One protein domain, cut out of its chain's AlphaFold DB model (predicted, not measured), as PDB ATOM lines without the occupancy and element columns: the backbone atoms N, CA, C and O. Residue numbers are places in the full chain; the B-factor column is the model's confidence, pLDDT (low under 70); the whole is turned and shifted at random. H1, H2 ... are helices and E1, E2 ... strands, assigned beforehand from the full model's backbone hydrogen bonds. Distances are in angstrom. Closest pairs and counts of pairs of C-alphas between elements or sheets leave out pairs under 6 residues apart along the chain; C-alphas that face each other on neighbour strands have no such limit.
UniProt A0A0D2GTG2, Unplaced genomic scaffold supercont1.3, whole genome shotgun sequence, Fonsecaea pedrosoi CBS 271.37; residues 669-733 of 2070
ATOM      1  N   PRO A 669     267.361 143.449 333.452       88.42
ATOM      2  CA  PRO A 669     268.655 142.836 333.754       88.42
ATOM      3  C   PRO A 669     268.970 142.715 335.252       88.42
ATOM      4  O   PRO A 669     268.511 143.511 336.078       88.42
ATOM      5  N   ALA A 670     269.833 141.756 335.597       84.53
ATOM      6  CA  ALA A 670     270.409 141.657 336.937       84.53
ATOM      7  C   ALA A 670     271.229 142.920 337.274       84.53
ATOM      8  O   ALA A 670     271.925 143.468 336.421       84.53
ATOM      9  N   GLY A 671     271.116 143.415 338.510       85.11
ATOM     10  CA  GLY A 671     271.776 144.654 338.943       85.11
ATOM     11  C   GLY A 671     271.240 145.948 338.305       85.11
ATOM     12  O   GLY A 671     271.819 147.011 338.524       85.11
ATOM     13  N   PHE A 672     270.138 145.907 337.540       92.32
ATOM     14  CA  PHE A 672     269.570 147.110 336.917       92.32
ATOM     15  C   PHE A 672     269.077 148.142 337.948       92.32
ATOM     16  O   PHE A 672     269.374 149.323 337.799       92.32
ATOM     17  N   ASP A 673     268.362 147.727 339.006       89.84
ATOM     18  CA  ASP A 673     267.894 148.658 340.051       89.84
ATOM     19  C   ASP A 673     269.065 149.342 340.790       89.84
ATOM     20  O   ASP A 673     268.954 150.512 341.146       89.84
ATOM     21  N   GLU A 674     270.195 148.647 340.978       90.60
ATOM     22  CA  GLU A 674     271.431 149.198 341.565       90.60
ATOM     23  C   GLU A 674     272.023 150.289 340.672       90.60
ATOM     24  O   GLU A 674     272.200 151.424 341.112       90.60
ATOM     25  N   ALA A 675     272.270 149.962 339.397       88.46
ATOM     26  CA  ALA A 675     272.806 150.906 338.423       88.46
ATOM     27  C   ALA A 675     271.863 152.103 338.218       88.46
ATOM     28  O   ALA A 675     272.327 153.220 338.018       88.46
ATOM     29  N   LEU A 676     270.545 151.895 338.319       90.61
ATOM     30  CA  LEU A 676     269.541 152.956 338.263       90.61
ATOM     31  C   LEU A 676     269.612 153.906 339.468       90.61
ATOM     32  O   LEU A 676     269.482 155.114 339.276       90.61
ATOM     33  N   VAL A 677     269.824 153.403 340.689       88.23
ATOM     34  CA  VAL A 677     270.014 154.265 341.873       88.23
ATOM     35  C   VAL A 677     271.331 155.033 341.774       88.23
ATOM     36  O   VAL A 677     271.309 156.259 341.873       88.23
ATOM     37  N   GLN A 678     272.435 154.361 341.439       86.72
ATOM     38  CA  GLN A 678     273.729 155.022 341.235       86.72
ATOM     39  C   GLN A 678     273.665 156.081 340.112       86.72
ATOM     40  O   GLN A 678     274.220 157.171 340.248       86.72
ATOM     41  N   ALA A 679     272.934 155.817 339.022       85.46
ATOM     42  CA  ALA A 679     272.703 156.783 337.944       85.46
ATOM     43  C   ALA A 679     271.843 157.981 338.378       85.46
ATOM     44  O   ALA A 679     272.124 159.108 337.968       85.46
ATOM     45  N   LEU A 680     270.814 157.758 339.203       82.40
ATOM     46  CA  LEU A 680     269.978 158.814 339.785       82.40
ATOM     47  C   LEU A 680     270.793 159.727 340.711       82.40
ATOM     48  O   LEU A 680     270.675 160.950 340.622       82.40
ATOM     49  N   GLU A 681     271.645 159.144 341.553       80.89
ATOM     50  CA  GLU A 681     272.532 159.858 342.478       80.89
ATOM     51  C   GLU A 681     273.610 160.652 341.717       80.89
ATOM     52  O   GLU A 681     273.774 161.853 341.945       80.89
ATOM     53  N   ALA A 682     274.241 160.036 340.710       79.87
ATOM     54  CA  ALA A 682     275.191 160.684 339.800       79.87
ATOM     55  C   ALA A 682     274.543 161.633 338.761       79.87
ATOM     56  O   ALA A 682     275.249 162.285 337.989       79.87
ATOM     57  N   LYS A 683     273.204 161.736 338.722       81.52
ATOM     58  CA  LYS A 683     272.414 162.556 337.774       81.52
ATOM     59  C   LYS A 683     272.723 162.261 336.291       81.52
ATOM     60  O   LYS A 683     272.725 163.171 335.447       81.52
ATOM     61  N   LEU A 684     272.985 160.992 335.980       81.47
ATOM     62  CA  LEU A 684     273.172 160.467 334.625       81.47
ATOM     63  C   LEU A 684     271.817 160.266 333.905       81.47
ATOM     64  O   LEU A 684     270.769 160.274 334.557       81.47
ATOM     65  N   PRO A 685     271.792 160.119 332.564       82.61
ATOM     66  CA  PRO A 685     270.565 159.827 331.823       82.61
ATOM     67  C   PRO A 685     270.039 158.411 332.102       82.61
ATOM     68  O   PRO A 685     270.799 157.447 332.174       82.61
ATOM     69  N   ILE A 686     268.721 158.301 332.223       87.45
ATOM     70  CA  ILE A 686     267.961 157.109 332.620       87.45
ATOM     71  C   ILE A 686     267.255 156.530 331.373       87.45
ATOM     72  O   ILE A 686     266.869 157.320 330.509       87.45
ATOM     73  N   PRO A 687     267.035 155.205 331.247       86.16
ATOM     74  CA  PRO A 687     266.296 154.612 330.125       86.16
ATOM     75  C   PRO A 687     264.944 155.303 329.876       86.16
ATOM     76  O   PRO A 687     264.181 155.533 330.821       86.16
ATOM     77  N   MET A 688     264.651 155.672 328.625       80.50
ATOM     78  CA  MET A 688     263.429 156.405 328.280       80.50
ATOM     79  C   MET A 688     262.292 155.440 327.943       80.50
ATOM     80  O   MET A 688     261.208 155.568 328.505       80.50
ATOM     81  N   HIS A 689     262.547 154.452 327.089       81.87
ATOM     82  CA  HIS A 689     261.589 153.429 326.674       81.87
ATOM     83  C   HIS A 689     261.773 152.105 327.439       81.87
ATOM     84  O   HIS A 689     262.857 151.842 327.963       81.87
ATOM     85  N   PRO A 690     260.762 151.213 327.430       78.35
ATOM     86  CA  PRO A 690     260.907 149.830 327.891       78.35
ATOM     87  C   PRO A 690     262.065 149.060 327.234       78.35
ATOM     88  O   PRO A 690     262.645 148.177 327.859       78.35
ATOM     89  N   GLU A 691     262.398 149.397 325.985       77.77
ATOM     90  CA  GLU A 691     263.433 148.740 325.171       77.77
ATOM     91  C   GLU A 691     264.863 149.197 325.523       77.77
ATOM     92  O   GLU A 691     265.817 148.439 325.345       77.77
ATOM     93  N   ASP A 692     265.011 150.389 326.114       81.52
ATOM     94  CA  ASP A 692     266.293 150.919 326.607       81.52
ATOM     95  C   ASP A 692     266.790 150.169 327.871       81.52
ATOM     96  O   ASP A 692     267.916 150.370 328.331       81.52
ATOM     97  N   ILE A 693     265.949 149.315 328.473       86.01
ATOM     98  CA  ILE A 693     266.217 148.570 329.716       86.01
ATOM     99  C   ILE A 693     266.979 147.273 329.387       86.01
ATOM    100  O   ILE A 693     266.475 146.161 329.551       86.01
ATOM    101  N   ASN A 694     268.210 147.421 328.895       85.36
ATOM    102  CA  ASN A 694     269.079 146.322 328.465       85.36
ATOM    103  C   ASN A 694     270.379 146.230 329.293       85.36
ATOM    104  O   ASN A 694     270.705 147.111 330.093       85.36
ATOM    105  N   GLU A 695     271.123 145.130 329.131       86.59
ATOM    106  CA  GLU A 695     272.399 144.933 329.834       86.59
ATOM    107  C   GLU A 695     273.468 145.953 329.432       86.59
ATOM    108  O   GLU A 695     274.318 146.297 330.251       86.59
ATOM    109  N   ASP A 696     273.433 146.455 328.198       82.44
ATOM    110  CA  ASP A 696     274.442 147.382 327.688       82.44
ATOM    111  C   ASP A 696     274.351 148.747 328.382       82.44
ATOM    112  O   ASP A 696     275.387 149.336 328.700       82.44
ATOM    113  N   TRP A 697     273.140 149.211 328.721       87.60
ATOM    114  CA  TRP A 697     272.946 150.391 329.565       87.60
ATOM    115  C   TRP A 697     273.524 150.178 330.971       87.60
ATOM    116  O   TRP A 697     274.251 151.042 331.463       87.60
ATOM    117  N   VAL A 698     273.273 149.020 331.600       86.96
ATOM    118  CA  VAL A 698     273.830 148.687 332.929       86.96
ATOM    119  C   VAL A 698     275.357 148.650 332.882       86.96
ATOM    120  O   VAL A 698     276.019 149.276 333.712       86.96
ATOM    121  N   ARG A 699     275.923 147.958 331.884       82.82
ATOM    122  CA  ARG A 699     277.369 147.782 331.710       82.82
ATOM    123  C   ARG A 699     278.052 149.118 331.429       82.82
ATOM    124  O   ARG A 699     279.014 149.456 332.111       82.82
ATOM    125  N   SER A 700     277.518 149.911 330.497       78.40
ATOM    126  CA  SER A 700     278.035 151.246 330.180       78.40
ATOM    127  C   SER A 700     277.995 152.161 331.406       78.40
ATOM    128  O   SER A 700     279.018 152.739 331.768       78.40
ATOM    129  N   THR A 701     276.859 152.218 332.105       81.97
ATOM    130  CA  THR A 701     276.662 153.105 333.258       81.97
ATOM    131  C   THR A 701     277.584 152.745 334.425       81.97
ATOM    132  O   THR A 701     278.280 153.634 334.916       81.97
ATOM    133  N   LYS A 702     277.700 151.458 334.804       82.49
ATOM    134  CA  LYS A 702     278.684 151.024 335.817       82.49
ATOM    135  C   LYS A 702     280.118 151.366 335.373       82.49
ATOM    136  O   LYS A 702     280.814 152.077 336.089       82.49
ATOM    137  N   THR A 703     280.514 151.071 334.124       78.56
ATOM    138  CA  THR A 703     281.861 151.449 333.630       78.56
ATOM    139  C   THR A 703     282.145 152.956 333.570       78.56
ATOM    140  O   THR A 703     283.312 153.330 333.472       78.56
ATOM    141  N   MET A 704     281.138 153.835 333.626       75.40
ATOM    142  CA  MET A 704     281.355 155.281 333.780       75.40
ATOM    143  C   MET A 704     281.546 155.703 335.235       75.40
ATOM    144  O   MET A 704     282.350 156.596 335.499       75.40
ATOM    145  N   ILE A 705     280.803 155.083 336.153       78.33
ATOM    146  CA  ILE A 705     280.894 155.328 337.597       78.33
ATOM    147  C   ILE A 705     282.259 154.841 338.109       78.33
ATOM    148  O   ILE A 705     282.982 155.596 338.754       78.33
ATOM    149  N   ASP A 706     282.659 153.631 337.713       78.09
ATOM    150  CA  ASP A 706     283.867 152.953 338.199       78.09
ATOM    151  C   ASP A 706     285.186 153.536 337.627       78.09
ATOM    152  O   ASP A 706     286.281 153.204 338.087       78.09
ATOM    153  N   ARG A 707     285.132 154.398 336.595       67.76
ATOM    154  CA  ARG A 707     286.332 154.923 335.907       67.76
ATOM    155  C   ARG A 707     286.879 156.199 336.548       67.76
ATOM    156  O   ARG A 707     286.449 157.320 336.261       67.76
ATOM    157  N   SER A 708     287.939 156.035 337.336       67.53
ATOM    158  CA  SER A 708     288.692 157.123 337.975       67.53
ATOM    159  C   SER A 708     289.567 157.960 337.024       67.53
ATOM    160  O   SER A 708     289.816 159.124 337.328       67.53
ATOM    161  N   SER A 709     290.012 157.417 335.882       61.70
ATOM    162  CA  SER A 709     291.054 158.038 335.043       61.70
ATOM    163  C   SER A 709     290.691 159.393 334.417       61.70
ATOM    164  O   SER A 709     289.528 159.691 334.154       61.70
ATOM    165  N   GLU A 710     291.722 160.188 334.120       65.73
ATOM    166  CA  GLU A 710     291.630 161.433 333.347       65.73
ATOM    167  C   GLU A 710     291.303 161.145 331.871       65.73
ATOM    168  O   GLU A 710     291.834 160.197 331.286       65.73
ATOM    169  N   GLY A 711     290.423 161.951 331.267       64.96
ATOM    170  CA  GLY A 711     289.894 161.693 329.925       64.96
ATOM    171  C   GLY A 711     288.587 162.425 329.605       64.96
ATOM    172  O   GLY A 711     288.106 163.258 330.380       64.96
ATOM    173  N   ILE A 712     288.021 162.108 328.435       66.58
ATOM    174  CA  ILE A 712     286.748 162.644 327.932       66.58
ATOM    175  C   ILE A 712     285.783 161.476 327.717       66.58
ATOM    176  O   ILE A 712     286.029 160.600 326.890       66.58
ATOM    177  N   TYR A 713     284.672 161.487 328.447       68.71
ATOM    178  CA  TYR A 713     283.685 160.409 328.484       68.71
ATOM    179  C   TYR A 713     282.310 160.920 328.056       68.71
ATOM    180  O   TYR A 713     281.995 162.088 328.274       68.71
ATOM    181  N   ILE A 714     281.479 160.064 327.461       72.82
ATOM    182  CA  ILE A 714     280.119 160.409 327.026       72.82
ATOM    183  C   ILE A 714     279.162 159.317 327.509       72.82
ATOM    184  O   ILE A 714     279.445 158.136 327.329       72.82
ATOM    185  N   SER A 715     278.046 159.706 328.127       77.89
ATOM    186  CA  SER A 715     277.056 158.765 328.665       77.89
ATOM    187  C   SER A 715     276.123 158.157 327.614       77.89
ATOM    188  O   SER A 715     276.028 158.682 326.498       77.89
ATOM    189  N   PRO A 716     275.397 157.068 327.942       75.45
ATOM    190  CA  PRO A 716     274.247 156.628 327.159       75.45
ATOM    191  C   PRO A 716     273.230 157.758 326.958       75.45
ATOM    192  O   PRO A 716     273.093 158.655 327.797       75.45
ATOM    193  N   LYS A 717     272.496 157.707 325.843       75.94
ATOM    194  CA  LYS A 717     271.335 158.577 325.619       75.94
ATOM    195  C   LYS A 717     270.195 158.128 326.532       75.94
ATOM    196  O   LYS A 717     269.969 156.932 326.673       75.94
ATOM    197  N   GLY A 718     269.475 159.072 327.128       79.77
ATOM    198  CA  GLY A 718     268.337 158.753 327.989       79.77
ATOM    199  C   GLY A 718     267.568 159.981 328.464       79.77
ATOM    200  O   GLY A 718     267.938 161.119 328.169       79.77
ATOM    201  N   PHE A 719     266.503 159.746 329.220       77.54
ATOM    202  CA  PHE A 719     265.707 160.779 329.870       77.54
ATOM    203  C   PHE A 719     266.414 161.310 331.125       77.54
ATOM    204  O   PHE A 719     267.033 160.546 331.869       77.54
ATOM    205  N   ARG A 720     266.316 162.615 331.402       68.41
ATOM    206  CA  ARG A 720     266.977 163.238 332.559       68.41
ATOM    207  C   ARG A 720     265.953 163.771 333.554       68.41
ATOM    208  O   ARG A 720     265.123 164.601 333.213       68.41
ATOM    209  N   SER A 721     266.012 163.311 334.803       62.97
ATOM    210  CA  SER A 721     264.962 163.570 335.800       62.97
ATOM    211  C   SER A 721     264.838 165.026 336.271       62.97
ATOM    212  O   SER A 721     263.889 165.333 336.995       62.97
ATOM    213  N   ASP A 722     265.794 165.889 335.917       62.90
ATOM    214  CA  ASP A 722     265.863 167.302 336.302       62.90
ATOM    215  C   ASP A 722     265.453 168.291 335.192       62.90
ATOM    216  O   ASP A 722     265.129 169.434 335.507       62.90
ATOM    217  N   ASN A 723     265.401 167.860 333.924       50.21
ATOM    218  CA  ASN A 723     265.100 168.704 332.762       50.21
ATOM    219  C   ASN A 723     263.942 168.132 331.927       50.21
ATOM    220  O   ASN A 723     263.795 166.926 331.783       50.21
ATOM    221  N   SER A 724     263.161 168.998 331.277       51.67
ATOM    222  CA  SER A 724     262.053 168.601 330.386       51.67
ATOM    223  C   SER A 724     262.486 168.076 329.004       51.67
ATOM    224  O   SER A 724     261.641 167.786 328.159       51.67
ATOM    225  N   GLN A 725     263.790 167.951 328.742       46.99
ATOM    226  CA  GLN A 725     264.308 167.429 327.477       46.99
ATOM    227  C   GLN A 725     264.166 165.902 327.435       46.99
ATOM    228  O   GLN A 725     264.764 165.202 328.248       46.99
ATOM    229  N   LYS A 726     263.389 165.397 326.463       58.57
ATOM    230  CA  LYS A 726     263.077 163.963 326.315       58.57
ATOM    231  C   LYS A 726     264.344 163.096 326.203       58.57
ATOM    232  O   LYS A 726     264.461 162.109 326.916       58.57
ATOM    233  N   VAL A 727     265.313 163.505 325.379       63.34
ATOM    234  CA  VAL A 727     266.597 162.803 325.202       63.34
ATOM    235  C   VAL A 727     267.756 163.731 325.558       63.34
ATOM    236  O   VAL A 727     267.890 164.811 324.986       63.34
ATOM    237  N   ALA A 728     268.611 163.284 326.474       72.43
ATOM    238  CA  ALA A 728     269.832 163.957 326.900       72.43
ATOM    239  C   ALA A 728     271.037 163.004 326.841       72.43
ATOM    240  O   ALA A 728     270.899 161.784 326.957       72.43
ATOM    241  N   GLN A 729     272.231 163.576 326.688       72.04
ATOM    242  CA  GLN A 729     273.511 162.868 326.711       72.04
ATOM    243  C   GLN A 729     274.559 163.794 327.348       72.04
ATOM    244  O   GLN A 729     274.591 164.983 327.032       72.04
ATOM    245  N   ILE A 730     275.373 163.289 328.281       72.50
ATOM    246  CA  ILE A 730     276.308 164.099 329.078       72.50
ATOM    247  C   ILE A 730     277.738 163.768 328.655       72.50
ATOM    248  O   ILE A 730     278.125 162.601 328.665       72.50
ATOM    249  N   MET A 731     278.530 164.792 328.334       67.43
ATOM    250  CA  MET A 731     279.982 164.672 328.193       67.43
ATOM    251  C   MET A 731     280.661 165.081 329.506       67.43
ATOM    252  O   MET A 731     280.391 166.160 330.031       67.43
ATOM    253  N   ILE A 732     281.548 164.233 330.020       69.31
ATOM    254  CA  ILE A 732     282.311 164.437 331.255       69.31
ATOM    255  C   ILE A 732     283.785 164.596 330.876       69.31
ATOM    256  O   ILE A 732     284.355 163.718 330.234       69.31
ATOM    257  N   VAL A 733     284.400 165.708 331.277       65.67
ATOM    258  CA  VAL A 733     285.805 166.030 330.982       65.67
ATOM    259  C   VAL A 733     286.583 166.103 332.294       65.67
ATOM    260  O   VAL A 733     286.391 167.036 333.071       65.67
TER     261      VAL A 733
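AT A GLANCE: This is residues 669 to 733 of the 2070 residues of an uncharacterized protein of Fonsecaea pedrosoi CBS 271.37 (UniProt A0A0D2GTG2). Two helices, H1 and H2, pack side by side, and a small hairpin of two short strands, E1 and E2, lies near the last turn of H2; long loops make much of the rest. The 65 printed residues run H1, H2, E1, E2, with an antiparallel sheet E1 - E2; the class is mixed, with 28 residues in named elements. The whole is compact, with a radius of gyration of the C-alphas of 11.3 A and spans of 33 by 29 by 18 A.

HOW THE PARTS SIT: H1, residues 672 to 681, touches H2, residues 695 to 705, closest at the C-alphas of Ala 675 and Val 698, 6.0 A. They run the same way at a steep tilt of 37 degrees, only just past shallow. In both, every O i to N i+4 pair is within hydrogen-bond range. E1, residues 711 to 714, and E2, residues 731 to 733, form an antiparallel hairpin; N 713 and O 732 are 2.9 A apart. H1 is apart from both strands.

IN THESE COORDINATES: H1 begins at C-alpha 672 (269.570, 147.110, 336.917) and spans 14.2 A; H2 spans 15.5 A, E1 10.3 A. E2 spans 6.6 A, ending at C-alpha 733 (285.805, 166.030, 330.982).

THE WHOLE: The printed part has no cut. The links H1 to H2 and E1 to E2 are long. pLDDT is under 70 at residues 707 to 713, 720 to 727 and 731 to 733.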